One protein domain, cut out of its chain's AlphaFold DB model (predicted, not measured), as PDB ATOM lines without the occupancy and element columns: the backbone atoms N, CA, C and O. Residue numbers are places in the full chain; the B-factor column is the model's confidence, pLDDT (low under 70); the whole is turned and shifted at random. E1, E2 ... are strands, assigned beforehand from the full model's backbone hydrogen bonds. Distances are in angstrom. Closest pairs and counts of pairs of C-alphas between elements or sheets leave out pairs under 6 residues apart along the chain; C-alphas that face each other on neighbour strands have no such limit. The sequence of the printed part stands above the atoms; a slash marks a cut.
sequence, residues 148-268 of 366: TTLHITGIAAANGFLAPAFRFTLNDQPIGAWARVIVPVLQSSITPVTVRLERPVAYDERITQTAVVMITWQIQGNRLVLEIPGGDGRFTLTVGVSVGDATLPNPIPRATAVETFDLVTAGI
ATOM      1  N   THR A 148     -31.125 -64.358 -29.509       82.06
ATOM      2  CA  THR A 148     -30.213 -63.310 -29.059       82.06
ATOM      3  C   THR A 148     -30.844 -61.944 -29.274       82.06
ATOM      4  O   THR A 148     -31.083 -61.536 -30.410       82.06
ATOM      5  N   THR A 149     -31.079 -61.222 -28.179       85.38
ATOM      6  CA  THR A 149     -31.437 -59.798 -28.229       85.38
ATOM      7  C   THR A 149     -30.178 -58.961 -28.450       85.38
ATOM      8  O   THR A 149     -29.172 -59.148 -27.759       85.38
ATOM      9  N   LEU A 150     -30.227 -58.034 -29.410       86.00
ATOM     10  CA  LEU A 150     -29.105 -57.170 -29.780       86.00
ATOM     11  C   LEU A 150     -29.389 -55.713 -29.415       86.00
ATOM     12  O   LEU A 150     -30.494 -55.215 -29.624       86.00
ATOM     13  N   HIS A 151     -28.356 -55.014 -28.947       86.00
ATOM     14  CA  HIS A 151     -28.394 -53.578 -28.687       86.00
ATOM     15  C   HIS A 151     -27.383 -52.859 -29.583       86.00
ATOM     16  O   HIS A 151     -26.189 -53.153 -29.537       86.00
ATOM     17  N   ILE A 152     -27.852 -51.911 -30.396       86.12
ATOM     18  CA  ILE A 152     -27.006 -51.096 -31.278       86.12
ATOM     19  C   ILE A 152     -27.085 -49.653 -30.805       86.12
ATOM     20  O   ILE A 152     -28.169 -49.088 -30.704       86.12
ATOM     21  N   THR A 153     -25.938 -49.035 -30.531       85.56
ATOM     22  CA  THR A 153     -25.863 -47.597 -30.264       85.56
ATOM     23  C   THR A 153     -25.295 -46.883 -31.487       85.56
ATOM     24  O   THR A 153     -24.405 -47.370 -32.166       85.56
ATOM     25  N   GLY A 154     -25.829 -45.713 -31.800       83.00
ATOM     26  CA  GLY A 154     -25.340 -44.841 -32.854       83.00
ATOM     27  C   GLY A 154     -25.123 -43.444 -32.331       83.00
ATOM     28  O   GLY A 154     -25.947 -42.945 -31.564       83.00
ATOM     29  N   ILE A 155     -24.041 -42.798 -32.757       83.19
ATOM     30  CA  ILE A 155     -23.805 -41.389 -32.463       83.19
ATOM     31  C   ILE A 155     -23.589 -40.652 -33.777       83.19
ATOM     32  O   ILE A 155     -22.689 -40.956 -34.558       83.19
ATOM     33  N   ALA A 156     -24.432 -39.654 -34.008       81.50
ATOM     34  CA  ALA A 156     -24.336 -38.807 -35.171       81.50
ATOM     35  C   ALA A 156     -23.403 -37.614 -34.949       81.50
ATOM     36  O   ALA A 156     -23.431 -36.971 -33.898       81.50
ATOM     37  N   ALA A 157     -22.583 -37.308 -35.951       75.00
ATOM     38  CA  ALA A 157     -21.605 -36.233 -35.937       75.00
ATOM     39  C   ALA A 157     -21.892 -35.248 -37.076       75.00
ATOM     40  O   ALA A 157     -21.655 -35.521 -38.241       75.00
ATOM     41  N   ALA A 158     -22.366 -34.054 -36.742       71.25
ATOM     42  CA  ALA A 158     -22.622 -32.997 -37.719       71.25
ATOM     43  C   ALA A 158     -21.534 -31.920 -37.646       71.25
ATOM     44  O   ALA A 158     -21.820 -30.762 -37.337       71.25
ATOM     45  N   ASN A 159     -20.276 -32.316 -37.861       61.56
ATOM     46  CA  ASN A 159     -19.164 -31.367 -37.883       61.56
ATOM     47  C   ASN A 159     -19.441 -30.318 -38.965       61.56
ATOM     48  O   ASN A 159     -19.624 -30.693 -40.121       61.56
ATOM     49  N   GLY A 160     -19.520 -29.047 -38.559       57.47
ATOM     50  CA  GLY A 160     -19.789 -27.926 -39.461       57.47
ATOM     51  C   GLY A 160     -21.185 -27.292 -39.380       57.47
ATOM     52  O   GLY A 160     -21.401 -26.151 -39.780       57.47
ATOM     53  N   PHE A 161     -22.138 -27.947 -38.714       60.59
ATOM     54  CA  PHE A 161     -23.443 -27.344 -38.435       60.59
ATOM     55  C   PHE A 161     -23.396 -26.521 -37.140       60.59
ATOM     56  O   PHE A 161     -23.083 -27.049 -36.074       60.59
ATOM     57  N   LEU A 162     -23.777 -25.238 -37.204       62.38
ATOM     58  CA  LEU A 162     -23.884 -24.370 -36.019       62.38
ATOM     59  C   LEU A 162     -24.951 -24.879 -35.031       62.38
ATOM     60  O   LEU A 162     -24.757 -24.852 -33.818       62.38
ATOM     61  N   ALA A 163     -26.082 -25.350 -35.562       73.38
ATOM     62  CA  ALA A 163     -27.196 -25.902 -34.800       73.38
ATOM     63  C   ALA A 163     -27.787 -27.114 -35.547       73.38
ATOM     64  O   ALA A 163     -28.768 -26.969 -36.276       73.38
ATOM     65  N   PRO A 164     -27.190 -28.313 -35.421       79.19
ATOM     66  CA  PRO A 164     -27.664 -29.480 -36.148       79.19
ATOM     67  C   PRO A 164     -28.966 -30.031 -35.564       79.19
ATOM     68  O   PRO A 164     -29.118 -30.191 -34.346       79.19
ATOM     69  N   ALA A 165     -29.885 -30.376 -36.461       85.81
ATOM     70  CA  ALA A 165     -30.991 -31.281 -36.199       85.81
ATOM     71  C   ALA A 165     -30.735 -32.608 -36.919       85.81
ATOM     72  O   ALA A 165     -30.227 -32.615 -38.039       85.81
ATOM     73  N   PHE A 166     -31.122 -33.716 -36.295       87.75
ATOM     74  CA  PHE A 166     -30.931 -35.074 -36.797       87.75
ATOM     75  C   PHE A 166     -32.274 -35.761 -36.997       87.75
ATOM     76  O   PHE A 166     -33.170 -35.623 -36.167       87.75
ATOM     77  N   ARG A 167     -32.411 -36.535 -38.069       91.12
ATOM     78  CA  ARG A 167     -33.547 -37.433 -38.278       91.12
ATOM     79  C   ARG A 167     -33.024 -38.803 -38.657       91.12
ATOM     80  O   ARG A 167     -32.278 -38.910 -39.623       91.12
ATOM     81  N   PHE A 168     -33.414 -39.825 -37.910       91.81
ATOM     82  CA  PHE A 168     -32.962 -41.193 -38.135       91.81
ATOM     83  C   PHE A 168     -33.964 -41.962 -38.993       91.81
ATOM     84  O   PHE A 168     -35.159 -41.656 -39.007       91.81
ATOM     85  N   THR A 169     -33.473 -42.963 -39.713       93.25
ATOM     86  CA  THR A 169     -34.279 -43.872 -40.523       93.25
ATOM     87  C   THR A 169     -33.845 -45.317 -40.282       93.25
ATOM     88  O   THR A 169     -32.663 -45.587 -40.077       93.25
ATOM     89  N   LEU A 170     -34.789 -46.253 -40.345       93.06
ATOM     90  CA  LEU A 170     -34.541 -47.696 -40.383       93.06
ATOM     91  C   LEU A 170     -35.092 -48.239 -41.702       93.06
ATOM     92  O   LEU A 170     -36.277 -48.068 -41.969       93.06
ATOM     93  N   ASN A 171     -34.245 -48.849 -42.534       92.25
ATOM     94  CA  ASN A 171     -34.580 -49.285 -43.898       92.25
ATOM     95  C   ASN A 171     -35.372 -48.210 -44.665       92.25
ATOM     96  O   ASN A 171     -36.489 -48.445 -45.123       92.25
ATOM     97  N   ASP A 172     -34.808 -46.999 -44.707       89.06
ATOM     98  CA  ASP A 172     -35.373 -45.795 -45.339       89.06
ATOM     99  C   ASP A 172     -36.684 -45.262 -44.731       89.06
ATOM    100  O   ASP A 172     -37.203 -44.231 -45.165       89.06
ATOM    101  N   GLN A 173     -37.206 -45.892 -43.677       91.12
ATOM    102  CA  GLN A 173     -38.382 -45.410 -42.961       91.12
ATOM    103  C   GLN A 173     -37.970 -44.480 -41.817       91.12
ATOM    104  O   GLN A 173     -37.201 -44.887 -40.947       91.12
ATOM    105  N   PRO A 174     -38.463 -43.231 -41.773       90.81
ATOM    106  CA  PRO A 174     -38.110 -42.302 -40.712       90.81
ATOM    107  C   PRO A 174     -38.649 -42.757 -39.359       90.81
ATOM    108  O   PRO A 174     -39.833 -43.059 -39.224       90.81
ATOM    109  N   ILE A 175     -37.782 -42.720 -38.351       90.88
ATOM    110  CA  ILE A 175     -38.129 -42.974 -36.955       90.88
ATOM    111  C   ILE A 175     -38.009 -41.682 -36.148       90.88
ATOM    112  O   ILE A 175     -37.053 -40.917 -36.290       90.88
ATOM    113  N   GLY A 176     -39.016 -41.427 -35.312       86.00
ATOM    114  CA  GLY A 176     -39.111 -40.199 -34.530       86.00
ATOM    115  C   GLY A 176     -39.241 -38.921 -35.370       86.00
ATOM    116  O   GLY A 176     -39.435 -38.934 -36.592       86.00
ATOM    117  N   ALA A 177     -39.172 -37.788 -34.676       87.62
ATOM    118  CA  ALA A 177     -39.109 -36.468 -35.297       87.62
ATOM    119  C   ALA A 177     -37.650 -35.997 -35.417       87.62
ATOM    120  O   ALA A 177     -36.717 -36.676 -34.995       87.62
ATOM    121  N   TRP A 178     -37.449 -34.800 -35.969       88.06
ATOM    122  CA  TRP A 178     -36.146 -34.142 -35.911       88.06
ATOM    123  C   TRP A 178     -35.722 -33.903 -34.452       88.06
ATOM    124  O   TRP A 178     -36.437 -33.251 -33.691       88.06
ATOM    125  N   ALA A 179     -34.545 -34.398 -34.080       86.19
ATOM    126  CA  ALA A 179     -33.952 -34.274 -32.755       86.19
ATOM    127  C   ALA A 179     -32.801 -33.257 -32.763       86.19
ATOM    128  O   ALA A 179     -32.017 -33.191 -33.706       86.19
ATOM    129  N   ARG A 180     -32.686 -32.444 -31.709       83.31
ATOM    130  CA  ARG A 180     -31.643 -31.410 -31.564       83.31
ATOM    131  C   ARG A 180     -30.721 -31.787 -30.411       83.31
ATOM    132  O   ARG A 180     -31.211 -32.203 -29.369       83.31
ATOM    133  N   VAL A 181     -29.412 -31.570 -30.546       71.12
ATOM    134  CA  VAL A 181     -28.431 -31.907 -29.483       71.12
ATOM    135  C   VAL A 181     -28.739 -31.190 -28.164       71.12
ATOM    136  O   VAL A 181     -28.611 -31.766 -27.092       71.12
ATOM    137  N   ILE A 182     -29.182 -29.935 -28.252       65.88
ATOM    138  CA  ILE A 182     -29.403 -29.051 -27.097       65.88
ATOM    139  C   ILE A 182     -30.705 -29.396 -26.351       65.88
ATOM    140  O   ILE A 182     -30.878 -29.019 -25.196       65.88
ATOM    141  N   VAL A 183     -31.620 -30.133 -26.990       62.41
ATOM    142  CA  VAL A 183     -32.906 -30.535 -26.410       62.41
ATOM    143  C   VAL A 183     -32.905 -32.062 -26.292       62.41
ATOM    144  O   VAL A 183     -33.401 -32.740 -27.193       62.41
ATOM    145  N   PRO A 184     -32.320 -32.630 -25.218       59.16
ATOM    146  CA  PRO A 184     -32.146 -34.070 -25.045       59.16
ATOM    147  C   PRO A 184     -33.461 -34.734 -24.616       59.16
ATOM    148  O   PRO A 184     -33.530 -35.410 -23.592       59.16
ATOM    149  N   VAL A 185     -34.535 -34.515 -25.372       66.38
ATOM    150  CA  VAL A 185     -35.791 -35.232 -25.165       66.38
ATOM    151  C   VAL A 185     -35.578 -36.655 -25.649       66.38
ATOM    152  O   VAL A 185     -35.266 -36.877 -26.818       66.38
ATOM    153  N   LEU A 186     -35.741 -37.605 -24.732       77.12
ATOM    154  CA  LEU A 186     -35.761 -39.017 -25.061       77.12
ATOM    155  C   LEU A 186     -37.069 -39.318 -25.797       77.12
ATOM    156  O   LEU A 186     -38.150 -39.255 -25.212       77.12
ATOM    157  N   GLN A 187     -36.974 -39.632 -27.083       80.94
ATOM    158  CA  GLN A 187     -38.079 -40.210 -27.839       80.94
ATOM    159  C   GLN A 187     -37.876 -41.715 -27.886       80.94
ATOM    160  O   GLN A 187     -36.769 -42.161 -28.170       80.94
ATOM    161  N   SER A 188     -38.918 -42.497 -27.618       87.69
ATOM    162  CA  SER A 188     -38.850 -43.951 -27.741       87.69
ATOM    163  C   SER A 188     -40.134 -44.510 -28.324       87.69
ATOM    164  O   SER A 188     -41.220 -43.980 -28.073       87.69
ATOM    165  N   SER A 189     -40.009 -45.550 -29.139       92.69
ATOM    166  CA  SER A 189     -41.152 -46.272 -29.685       92.69
ATOM    167  C   SER A 189     -40.729 -47.645 -30.194       92.69
ATOM    168  O   SER A 189     -39.540 -47.956 -30.274       92.69
ATOM    169  N   ILE A 190     -41.722 -48.447 -30.563       90.81
ATOM    170  CA  ILE A 190     -41.539 -49.705 -31.278       90.81
ATOM    171  C   ILE A 190     -42.063 -49.477 -32.692       90.81
ATOM    172  O   ILE A 190     -43.161 -48.948 -32.875       90.81
ATOM    173  N   THR A 191     -41.283 -49.836 -33.705       88.19
ATOM    174  CA  THR A 191     -41.674 -49.640 -35.104       88.19
ATOM    175  C   THR A 191     -41.525 -50.940 -35.890       88.19
ATOM    176  O   THR A 191     -40.491 -51.600 -35.767       88.19
ATOM    177  N   PRO A 192     -42.540 -51.326 -36.687       90.56
ATOM    178  CA  PRO A 192     -42.409 -52.432 -37.623       90.56
ATOM    179  C   PRO A 192     -41.462 -52.027 -38.753       90.56
ATOM    180  O   PRO A 192     -41.744 -51.085 -39.490       90.56
ATOM    181  N   VAL A 193     -40.357 -52.748 -38.912       89.19
ATOM    182  CA  VAL A 193     -39.387 -52.527 -39.985       89.19
ATOM    183  C   VAL A 193     -39.450 -53.697 -40.949       89.19
ATOM    184  O   VAL A 193     -39.344 -54.858 -40.558       89.19
ATOM    185  N   THR A 194     -39.631 -53.388 -42.230       90.31
ATOM    186  CA  THR A 194     -39.584 -54.400 -43.285       90.31
ATOM    187  C   THR A 194     -38.128 -54.737 -43.583       90.31
ATOM    188  O   THR A 194     -37.378 -53.868 -44.025       90.31
ATOM    189  N   VAL A 195     -37.721 -55.979 -43.340       86.56
ATOM    190  CA  VAL A 195     -36.348 -56.465 -43.524       86.56
ATOM    191  C   VAL A 195     -36.302 -57.601 -44.539       86.56
ATOM    192  O   VAL A 195     -37.289 -58.308 -44.768       86.56
ATOM    193  N   ARG A 196     -35.125 -57.790 -45.135       83.94
ATOM    194  CA  ARG A 196     -34.801 -58.985 -45.914       83.94
ATOM    195  C   ARG A 196     -34.249 -60.034 -44.956       83.94
ATOM    196  O   ARG A 196     -33.132 -59.886 -44.471       83.94
ATOM    197  N   LEU A 197     -35.050 -61.054 -44.674       75.12
ATOM    198  CA  LEU A 197     -34.611 -62.242 -43.956       75.12
ATOM    199  C   LEU A 197     -33.943 -63.194 -44.941       75.12
ATOM    200  O   LEU A 197     -34.518 -63.519 -45.984       75.12
ATOM    201  N   GLU A 198     -32.773 -63.695 -44.580       67.12
ATOM    202  CA  GLU A 198     -32.198 -64.852 -45.252       67.12
ATOM    203  C   GLU A 198     -32.662 -66.112 -44.539       67.12
ATOM    204  O   GLU A 198     -32.324 -66.353 -43.379       67.12
ATOM    205  N   ARG A 199     -33.452 -66.917 -45.246       63.38
ATOM    206  CA  ARG A 199     -33.957 -68.183 -44.736       63.38
ATOM    207  C   ARG A 199     -33.251 -69.336 -45.425       63.38
ATOM    208  O   ARG A 199     -33.320 -69.413 -46.655       63.38
ATOM    209  N   PRO A 200     -32.574 -70.220 -44.680       52.19
ATOM    210  CA  PRO A 200     -32.112 -71.461 -45.266       52.19
ATOM    211  C   PRO A 200     -33.340 -72.287 -45.665       52.19
ATOM    212  O   PRO A 200     -34.214 -72.541 -44.843       52.19
ATOM    213  N   VAL A 201     -33.421 -72.655 -46.941       52.91
ATOM    214  CA  VAL A 201     -34.413 -73.619 -47.458       52.91
ATOM    215  C   VAL A 201     -33.767 -74.914 -47.890       52.91
ATOM    216  O   VAL A 201     -34.464 -75.876 -48.128       52.91
ATOM    217  N   ALA A 202     -32.450 -74.943 -48.015       43.72
ATOM    218  CA  ALA A 202     -31.662 -76.154 -48.055       43.72
ATOM    219  C   ALA A 202     -30.231 -75.769 -47.667       43.72
ATOM    220  O   ALA A 202     -29.909 -74.603 -47.410       43.72
ATOM    221  N   TYR A 203     -29.337 -76.744 -47.622       40.91
ATOM    222  CA  TYR A 203     -27.940 -76.451 -47.364       40.91
ATOM    223  C   TYR A 203     -27.306 -75.628 -48.504       40.91
ATOM    224  O   TYR A 203     -27.333 -76.033 -49.672       40.91
ATOM    225  N   ASP A 204     -26.686 -74.498 -48.136       43.38
ATOM    226  CA  ASP A 204     -26.092 -73.502 -49.051       43.38
ATOM    227  C   ASP A 204     -27.110 -72.880 -50.030       43.38
ATOM    228  O   ASP A 204     -26.753 -72.182 -50.974       43.38
ATOM    229  N   GLU A 205     -28.401 -73.121 -49.786       46.50
ATOM    230  CA  GLU A 205     -29.506 -72.521 -50.514       46.50
ATOM    231  C   GLU A 205     -30.303 -71.656 -49.547       46.50
ATOM    232  O   GLU A 205     -30.981 -72.122 -48.623       46.50
ATOM    233  N   ARG A 206     -30.180 -70.350 -49.752       60.53
ATOM    234  CA  ARG A 206     -30.919 -69.353 -48.998       60.53
ATOM    235  C   ARG A 206     -31.908 -68.705 -49.931       60.53
ATOM    236  O   ARG A 206     -31.544 -68.279 -51.025       60.53
ATOM    237  N   ILE A 207     -33.138 -68.576 -49.465       67.19
ATOM    238  CA  ILE A 207     -34.075 -67.654 -50.085       67.19
ATOM    239  C   ILE A 207     -34.104 -66.378 -49.269       67.19
ATOM    240  O   ILE A 207     -34.123 -66.385 -48.035       67.19
ATOM    241  N   THR A 208     -34.131 -65.262 -49.977       78.62
ATOM    242  CA  THR A 208     -34.441 -63.980 -49.367       78.62
ATOM    243  C   THR A 208     -35.955 -63.854 -49.290       78.62
ATOM    244  O   THR A 208     -36.639 -63.871 -50.313       78.62
ATOM    245  N   GLN A 209     -36.485 -63.723 -48.079       79.69
ATOM    246  CA  GLN A 209     -37.887 -63.397 -47.849       79.69
ATOM    247  C   GLN A 209     -38.001 -62.020 -47.212       79.69
ATOM    248  O   GLN A 209     -37.148 -61.595 -46.437       79.69
ATOM    249  N   THR A 210     -39.088 -61.324 -47.515       83.81
ATOM    250  CA  THR A 210     -39.435 -60.087 -46.822       83.81
ATOM    251  C   THR A 210     -40.219 -60.431 -45.561       83.81
ATOM    252  O   THR A 210     -41.188 -61.186 -45.626       83.81
ATOM    253  N   ALA A 211     -39.829 -59.869 -44.421       83.00
ATOM    254  CA  ALA A 211     -40.589 -59.975 -43.180       83.00
ATOM    255  C   ALA A 211     -40.633 -58.642 -42.441       83.00
ATOM    256  O   ALA A 211     -39.914 -57.702 -42.777       83.00
ATOM    257  N   VAL A 212     -41.488 -58.579 -41.426       86.75
ATOM    258  CA  VAL A 212     -41.610 -57.429 -40.535       86.75
ATOM    259  C   VAL A 212     -41.017 -57.804 -39.188       86.75
ATOM    260  O   VAL A 212     -41.470 -58.763 -38.569       86.75
ATOM    261  N   VAL A 213     -40.025 -57.034 -38.751       86.69
ATOM    262  CA  VAL A 213     -39.376 -57.158 -37.442       86.69
ATOM    263  C   VAL A 213     -39.759 -55.955 -36.594       86.69
ATOM    264  O   VAL A 213     -39.774 -54.822 -37.079       86.69
ATOM    265  N   MET A 214     -40.082 -56.188 -35.326       90.62
ATOM    266  CA  MET A 214     -40.418 -55.118 -34.389       90.62
ATOM    267  C   MET A 214     -39.138 -54.623 -33.722       90.62
ATOM    268  O   MET A 214     -38.541 -55.347 -32.934       90.62
ATOM    269  N   ILE A 215     -38.717 -53.396 -34.032       91.38
ATOM    270  CA  ILE A 215     -37.501 -52.803 -33.462       91.38
ATOM    271  C   ILE A 215     -37.897 -51.718 -32.471       91.38
ATOM    272  O   ILE A 215     -38.640 -50.790 -32.812       91.38
ATOM    273  N   THR A 216     -37.377 -51.825 -31.251       93.62
ATOM    274  CA  THR A 216     -37.474 -50.761 -30.255       93.62
ATOM    275  C   THR A 216     -36.345 -49.775 -30.504       93.62
ATOM    276  O   THR A 216     -35.190 -50.162 -30.670       93.62
ATOM    277  N   TRP A 217     -36.661 -48.486 -30.532       93.56
ATOM    278  CA  TRP A 217     -35.663 -47.439 -30.707       93.56
ATOM    279  C   TRP A 217     -35.815 -46.350 -29.656       93.56
ATOM    280  O   TRP A 217     -36.908 -46.078 -29.157       93.56
ATOM    281  N   GLN A 218     -34.694 -45.710 -29.339       91.44
ATOM    282  CA  GLN A 218     -34.607 -44.551 -28.469       91.44
ATOM    283  C   GLN A 218     -33.692 -43.504 -29.104       91.44
ATOM    284  O   GLN A 218     -32.563 -43.808 -29.483       91.44
ATOM    285  N   ILE A 219     -34.165 -42.266 -29.224       90.62
ATOM    286  CA  ILE A 219     -33.403 -41.141 -29.773       90.62
ATOM    287  C   ILE A 219     -33.228 -40.090 -28.683       90.62
ATOM    288  O   ILE A 219     -34.198 -39.677 -28.049       90.62
ATOM    289  N   GLN A 220     -31.992 -39.631 -28.500       88.25
ATOM    290  CA  GLN A 220     -31.638 -38.539 -27.599       88.25
ATOM    291  C   GLN A 220     -30.644 -37.605 -28.298       88.25
ATOM    292  O   GLN A 220     -29.446 -37.880 -28.365       88.25
ATOM    293  N   GLY A 221     -31.138 -36.487 -28.833       87.56
ATOM    294  CA  GLY A 221     -30.313 -35.539 -29.584       87.56
ATOM    295  C   GLY A 221     -29.696 -36.178 -30.831       87.56
ATOM    296  O   GLY A 221     -30.406 -36.500 -31.777       87.56
ATOM    297  N   ASN A 222     -28.375 -36.353 -30.835       85.56
ATOM    298  CA  ASN A 222     -27.625 -37.018 -31.906       85.56
ATOM    299  C   ASN A 222     -27.384 -38.516 -31.650       85.56
ATOM    300  O   ASN A 222     -26.688 -39.157 -32.434       85.56
ATOM    301  N   ARG A 223     -27.908 -39.079 -30.559       87.94
ATOM    302  CA  ARG A 223     -27.735 -40.489 -30.207       87.94
ATOM    303  C   ARG A 223     -28.970 -41.301 -30.579       87.94
ATOM    304  O   ARG A 223     -30.087 -40.891 -30.271       87.94
ATOM    305  N   LEU A 224     -28.745 -42.468 -31.171       89.62
ATOM    306  CA  LEU A 224     -29.737 -43.510 -31.419       89.62
ATOM    307  C   LEU A 224     -29.363 -44.750 -30.601       89.62
ATOM    308  O   LEU A 224     -28.196 -45.121 -30.535       89.62
ATOM    309  N   VAL A 225     -30.341 -45.401 -29.990       90.06
ATOM    310  CA  VAL A 225     -30.204 -46.732 -29.393       90.06
ATOM    311  C   VAL A 225     -31.294 -47.604 -29.989       90.06
ATOM    312  O   VAL A 225     -32.456 -47.209 -30.008       90.06
ATOM    313  N   LEU A 226     -30.919 -48.768 -30.500       90.69
ATOM    314  CA  LEU A 226     -31.823 -49.779 -31.030       90.69
ATOM    315  C   LEU A 226     -31.744 -51.014 -30.147       90.69
ATOM    316  O   LEU A 226     -30.653 -51.436 -29.767       90.69
ATOM    317  N   GLU A 227     -32.895 -51.599 -29.867       90.38
ATOM    318  CA  GLU A 227     -33.034 -52.924 -29.286       90.38
ATOM    319  C   GLU A 227     -33.799 -53.792 -30.281       90.38
ATOM    320  O   GLU A 227     -34.917 -53.477 -30.700       90.38
ATOM    321  N   ILE A 228     -33.142 -54.869 -30.694       88.75
ATOM    322  CA  ILE A 228     -33.642 -55.818 -31.676       88.75
ATOM    323  C   ILE A 228     -33.928 -57.123 -30.929       88.75
ATOM    324  O   ILE A 228     -32.985 -57.719 -30.395       88.75
ATOM    325  N   PRO A 229     -35.192 -57.572 -30.870       83.88
ATOM    326  CA  PRO A 229     -35.548 -58.781 -30.145       83.88
ATOM    327  C   PRO A 229     -34.960 -60.034 -30.808       83.88
ATOM    328  O   PRO A 229     -34.764 -60.097 -32.024       83.88
ATOM    329  N   GLY A 230     -34.707 -61.054 -29.988       77.12
ATOM    330  CA  GLY A 230     -34.377 -62.392 -30.470       77.12
ATOM    331  C   GLY A 230     -35.560 -63.060 -31.183       77.12
ATOM    332  O   GLY A 230     -36.704 -62.895 -30.761       77.12
ATOM    333  N   GLY A 231     -35.286 -63.865 -32.218       71.00
ATOM    334  CA  GLY A 231     -36.291 -64.752 -32.838       71.00
ATOM    335  C   GLY A 231     -36.549 -64.577 -34.340       71.00
ATOM    336  O   GLY A 231     -37.295 -65.370 -34.923       71.00
ATOM    337  N   ASP A 232     -35.916 -63.596 -34.983       69.69
ATOM    338  CA  ASP A 232     -36.153 -63.272 -36.399       69.69
ATOM    339  C   ASP A 232     -35.094 -63.845 -37.360       69.69
ATOM    340  O   ASP A 232     -35.235 -63.737 -38.578       69.69
ATOM    341  N   GLY A 233     -34.083 -64.540 -36.828       72.81
ATOM    342  CA  GLY A 233     -33.069 -65.251 -37.610       72.81
ATOM    343  C   GLY A 233     -31.965 -64.322 -38.102       72.81
ATOM    344  O   GLY A 233     -31.448 -63.512 -37.332       72.81
ATOM    345  N   ARG A 234     -31.577 -64.454 -39.376       79.50
ATOM    346  CA  ARG A 234     -30.545 -63.620 -40.003       79.50
ATOM    347  C   ARG A 234     -31.158 -62.605 -40.960       79.50
ATOM    348  O   ARG A 234     -31.911 -62.978 -41.861       79.50
ATOM    349  N   PHE A 235     -30.802 -61.335 -40.802       81.56
ATOM    350  CA  PHE A 235     -31.284 -60.270 -41.676       81.56
ATOM    351  C   PHE A 235     -30.379 -59.054 -41.699       81.56
ATOM    352  O   PHE A 235     -29.566 -58.837 -40.804       81.56
ATOM    353  N   THR A 236     -30.573 -58.236 -42.725       87.00
ATOM    354  CA  THR A 236     -29.850 -56.980 -42.887       87.00
ATOM    355  C   THR A 236     -30.710 -55.811 -42.409       87.00
ATOM    356  O   THR A 236     -31.866 -55.659 -42.822       87.00
ATOM    357  N   LEU A 237     -30.137 -54.963 -41.555       88.38
ATOM    358  CA  LEU A 237     -30.740 -53.721 -41.081       88.38
ATOM    359  C   LEU A 237     -29.909 -52.534 -41.556       88.38
ATOM    360  O   LEU A 237     -28.711 -52.470 -41.316       88.38
ATOM    361  N   THR A 238     -30.558 -51.573 -42.197       90.56
ATOM    362  CA  THR A 238     -29.931 -50.337 -42.656       90.56
ATOM    363  C   THR A 238     -30.381 -49.187 -41.770       90.56
ATOM    364  O   THR A 238     -31.573 -48.898 -41.670       90.56
ATOM    365  N   VAL A 239     -29.430 -48.527 -41.120       90.62
ATOM    366  CA  VAL A 239     -29.667 -47.348 -40.292       90.62
ATOM    367  C   VAL A 239     -29.196 -46.132 -41.066       90.62
ATOM    368  O   VAL A 239     -28.022 -46.013 -41.403       90.62
ATOM    369  N   GLY A 240     -30.120 -45.221 -41.338       89.56
ATOM    370  CA  GLY A 240     -29.826 -43.952 -41.976       89.56
ATOM    371  C   GLY A 240     -30.023 -42.785 -41.024       89.56
ATOM    372  O   GLY A 240     -30.663 -42.868 -39.973       89.56
ATOM    373  N   VAL A 241     -29.451 -41.660 -41.411       88.19
ATOM    374  CA  VAL A 241     -29.511 -40.410 -40.662       88.19
ATOM    375  C   VAL A 241     -29.432 -39.244 -41.630       88.19
ATOM    376  O   VAL A 241     -28.663 -39.243 -42.588       88.19
ATOM    377  N   SER A 242     -30.239 -38.231 -41.378       87.88
ATOM    378  CA  SER A 242     -30.215 -36.963 -42.086       87.88
ATOM    379  C   SER A 242     -29.851 -35.859 -41.114       87.88
ATOM    380  O   SER A 242     -30.377 -35.822 -40.000       87.88
ATOM    381  N   VAL A 243     -29.000 -34.938 -41.550       84.25
ATOM    382  CA  VAL A 243     -28.662 -33.719 -40.810       84.25
ATOM    383  C   VAL A 243     -29.264 -32.518 -41.529       84.25
ATOM    384  O   VAL A 243     -29.167 -32.401 -42.752       84.25
ATOM    385  N   GLY A 244     -29.897 -31.632 -40.767       81.94
ATOM    386  CA  GLY A 244     -30.487 -30.385 -41.244       81.94
ATOM    387  C   GLY A 244     -30.254 -29.234 -40.268       81.94
ATOM    388  O   GLY A 244     -29.706 -29.414 -39.180       81.94
ATOM    389  N   ASP A 245     -30.685 -28.039 -40.662       78.38
ATOM    390  CA  ASP A 245     -30.570 -26.830 -39.846       78.38
ATOM    391  C   ASP A 245     -31.709 -26.746 -38.815       78.38
ATOM    392  O   ASP A 245     -32.884 -26.637 -39.174       78.38
ATOM    393  N   ALA A 246     -31.361 -26.787 -37.526       77.25
ATOM    394  CA  ALA A 246     -32.311 -26.717 -36.420       77.25
ATOM    395  C   ALA A 246     -32.950 -25.331 -36.230       77.25
ATOM    396  O   ALA A 246     -33.883 -25.205 -35.436       77.25
ATOM    397  N   THR A 247     -32.477 -24.285 -36.912       74.50
ATOM    398  CA  THR A 247     -33.121 -22.961 -36.869       74.50
ATOM    399  C   THR A 247     -34.462 -22.948 -37.605       74.50
ATOM    400  O   THR A 247     -35.319 -22.113 -37.316       74.50
ATOM    401  N   LEU A 248     -34.692 -23.919 -38.495       73.19
ATOM    402  CA  LEU A 248     -35.944 -24.075 -39.224       73.19
ATOM    403  C   LEU A 248     -36.949 -24.935 -38.432       73.19
ATOM    404  O   LEU A 248     -36.560 -25.913 -37.785       73.19
ATOM    405  N   PRO A 249     -38.259 -24.626 -38.499       73.75
ATOM    406  CA  PRO A 249     -39.293 -25.446 -37.864       73.75
ATOM    407  C   PRO A 249     -39.393 -26.843 -38.496       73.75
ATOM    408  O   PRO A 249     -39.663 -27.811 -37.796       73.75
ATOM    409  N   ASN A 250     -39.103 -26.950 -39.797       80.75
ATOM    410  CA  ASN A 250     -39.005 -28.206 -40.536       80.75
ATOM    411  C   ASN A 250     -37.647 -28.258 -41.248       80.75
ATOM    412  O   ASN A 250     -37.535 -27.760 -42.373       80.75
ATOM    413  N   PRO A 251     -36.606 -28.809 -40.602       81.06
ATOM    414  CA  PRO A 251     -35.300 -28.944 -41.225       81.06
ATOM    415  C   PRO A 251     -35.388 -29.772 -42.513       81.06
ATOM    416  O   PRO A 251     -36.060 -30.805 -42.567       81.06
ATOM    417  N   ILE A 252     -34.703 -29.309 -43.558       78.56
ATOM    418  CA  ILE A 252     -34.535 -30.041 -44.817       78.56
ATOM    419  C   ILE A 252     -33.213 -30.814 -44.723       78.56
ATOM    420  O   ILE A 252     -32.219 -30.214 -44.299       78.56
ATOM    421  N   PRO A 253     -33.165 -32.104 -45.109       79.88
ATOM    422  CA  PRO A 253     -31.914 -32.854 -45.173       79.88
ATOM    423  C   PRO A 253     -30.876 -32.131 -46.041       79.88
ATOM    424  O   PRO A 253     -31.134 -31.813 -47.200       79.88
ATOM    425  N   ARG A 254     -29.707 -31.853 -45.465       74.56
ATOM    426  CA  ARG A 254     -28.545 -31.260 -46.150       74.56
ATOM    427  C   ARG A 254     -27.436 -32.278 -46.376       74.56
ATOM    428  O   ARG A 254     -26.710 -32.176 -47.356       74.56
ATOM    429  N   ALA A 255     -27.334 -33.254 -45.482       72.94
ATOM    430  CA  ALA A 255     -26.411 -34.370 -45.581       72.94
ATOM    431  C   ALA A 255     -27.079 -35.631 -45.030       72.94
ATOM    432  O   ALA A 255     -27.915 -35.547 -44.125       72.94
ATOM    433  N   THR A 256     -26.696 -36.786 -45.565       80.06
ATOM    434  CA  THR A 256     -27.184 -38.093 -45.125       80.06
ATOM    435  C   THR A 256     -26.041 -39.086 -45.000       80.06
ATOM    436  O   THR A 256     -25.126 -39.067 -45.821       80.06
ATOM    437  N   ALA A 257     -26.124 -39.975 -44.017       78.88
ATOM    438  CA  ALA A 257     -25.243 -41.131 -43.891       78.88
ATOM    439  C   ALA A 257     -26.075 -42.398 -43.683       78.88
ATOM    440  O   ALA A 257     -27.220 -42.332 -43.226       78.88
ATOM    441  N   VAL A 258     -25.509 -43.536 -44.062       84.81
ATOM    442  CA  VAL A 258     -26.167 -44.837 -43.996       84.81
ATOM    443  C   VAL A 258     -25.147 -45.876 -43.560       84.81
ATOM    444  O   VAL A 258     -24.044 -45.897 -44.097       84.81
ATOM    445  N   GLU A 259     -25.540 -46.726 -42.619       84.44
ATOM    446  CA  GLU A 259     -24.776 -47.884 -42.165       84.44
ATOM    447  C   GLU A 259     -25.644 -49.137 -42.283       84.44
ATOM    448  O   GLU A 259     -26.838 -49.109 -41.966       84.44
ATOM    449  N   THR A 260     -25.051 -50.245 -42.717       86.62
ATOM    450  CA  THR A 260     -25.754 -51.512 -42.914       86.62
ATOM    451  C   THR A 260     -25.161 -52.586 -42.011       86.62
ATOM    452  O   THR A 260     -23.956 -52.814 -42.011       86.62
ATOM    453  N   PHE A 261     -26.023 -53.261 -41.255       84.38
ATOM    454  CA  PHE A 261     -25.664 -54.306 -40.305       84.38
ATOM    455  C   PHE A 261     -26.224 -55.648 -40.753       84.38
ATOM    456  O   PHE A 261     -27.425 -55.759 -41.008       84.38
ATOM    457  N   ASP A 262     -25.378 -56.673 -40.755       83.94
ATOM    458  CA  ASP A 262     -25.812 -58.063 -40.843       83.94
ATOM    459  C   ASP A 262     -26.036 -58.603 -39.430       83.94
ATOM    460  O   ASP A 262     -25.102 -58.736 -38.637       83.94
ATOM    461  N   LEU A 263     -27.295 -58.882 -39.103       82.94
ATOM    462  CA  LEU A 263     -27.736 -59.262 -37.768       82.94
ATOM    463  C   LEU A 263     -28.110 -60.741 -37.723       82.94
ATOM    464  O   LEU A 263     -28.715 -61.266 -38.658       82.94
ATOM    465  N   VAL A 264     -27.780 -61.392 -36.607       79.81
ATOM    466  CA  VAL A 264     -28.193 -62.760 -36.275       79.81
ATOM    467  C   VAL A 264     -28.852 -62.724 -34.900       79.81
ATOM    468  O   VAL A 264     -28.184 -62.487 -33.897       79.81
ATOM    469  N   THR A 265     -30.170 -62.909 -34.858       76.69
ATOM    470  CA  THR A 265     -30.987 -62.821 -33.632       76.69
ATOM    471  C   THR A 265     -31.602 -64.161 -33.232       76.69
ATOM    472  O   THR A 265     -32.217 -64.277 -32.170       76.69
ATOM    473  N   ALA A 266     -31.439 -65.189 -34.066       74.75
ATOM    474  CA  ALA A 266     -31.707 -66.572 -33.706       74.75
ATOM    475  C   ALA A 266     -30.742 -67.528 -34.430       74.75
ATOM    476  O   ALA A 266     -30.417 -67.300 -35.598       74.75
ATOM    477  N   GLY A 267     -30.338 -68.592 -33.731       67.12
ATOM    478  CA  GLY A 267     -29.521 -69.727 -34.183       67.12
ATOM    479  C   GLY A 267     -30.174 -71.055 -33.760       67.12
ATOM    480  O   GLY A 267     -30.758 -71.116 -32.681       67.12
ATOM    481  N   ILE A 268     -30.111 -72.112 -34.574       65.81
ATOM    482  CA  ILE A 268     -30.327 -73.484 -34.080       65.81
ATOM    483  C   ILE A 268     -28.957 -74.133 -33.929       65.81
ATOM    484  O   ILE A 268     -28.153 -74.101 -34.860       65.81
TER     485      ILE A 268
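AT A GLANCE: This is residues 148 to 268 of the 366 residues of an uncharacterized protein of Acidobacteria bacterium (UniProt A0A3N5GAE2). A long, narrow sandwich of strands is made by one twisted sheet folded over on itself: E1, E6 and the parts of E5 and E4 beside them make one layer, and E8, E7, E2 and E3 make the other, partly face to face with it. The long hairpin of E4 and E5 crosses from the first layer to the second, where E4 pairs briefly with E7, and its tip makes one end of the rod. The printed part has 121 residues with nine named strands, E1 to E9 in order, and no named helix; it is all strand, and the sheet is branched and antiparallel. It is only just compact, close to loose, with a radius of gyration of the C-alphas of 16.1 A, and spans 54 by 23 by 20 A.

IN THESE COORDINATES: E1, residues 148 to 156, begins at C-alpha 148 (-30.213, -63.310, -29.059) and is 25.9 A long. E2 is residues 164 to 170, and E3, residues 173 to 180, bends by 59 degrees at residue 176. E4, residues 186 to 202, is 43.9 A long and ends at C-alpha 202 (-31.662, -76.154, -48.055). E5, residues 205 to 220, is 41.0 A long and bends by 61 degrees at residue 210. E6 is residues 223 to 228; E7, residues 234 to 245, is 36.8 A long. E8, residues 255 to 264, is 29.9 A long and runs on into E9, residues 266 to 268, at 24 degrees. C-alpha 268 is at (-30.327, -73.484, -34.080).

HOW THE PARTS SIT: E7 has three neighbours: E2 and E4 on one side, E8 on the other. N 167 and O 242 are 2.9 A apart, N 198 and O 234 are 2.9 A apart, and in the hairpin of E7 and E8 N 239 and O 259 are 2.8 A apart. E2 and E3 form a hairpin, with N 170 and O 173 at 2.8 A. E4, E5 and E6 are a meander, each strand the antiparallel neighbour of the one before; with E7 they make a Greek key, its first strand the antiparallel neighbour of its fourth. N 193 and O 213 are 2.8 A apart, as are N 218 and O 225. E1, an edge strand, pairs with E6, with N 152 and O 226 at 2.9 A. The closest C-alphas of E2 and E6, Phe 168 and Leu 224, are 7.8 A apart. E1 and E3 are apart. E9 pairs with no named strand.

THE WHOLE: The two C-alphas farthest apart, those of Tyr 203 and Thr 247, are 54.8 A apart. The printed part has no cut, and no link is long. Mean pLDDT of the printed part is 79.9; it is under 70 at residues 159 to 162, 182 to 185, 198 to 207, 232 and 267 to 268.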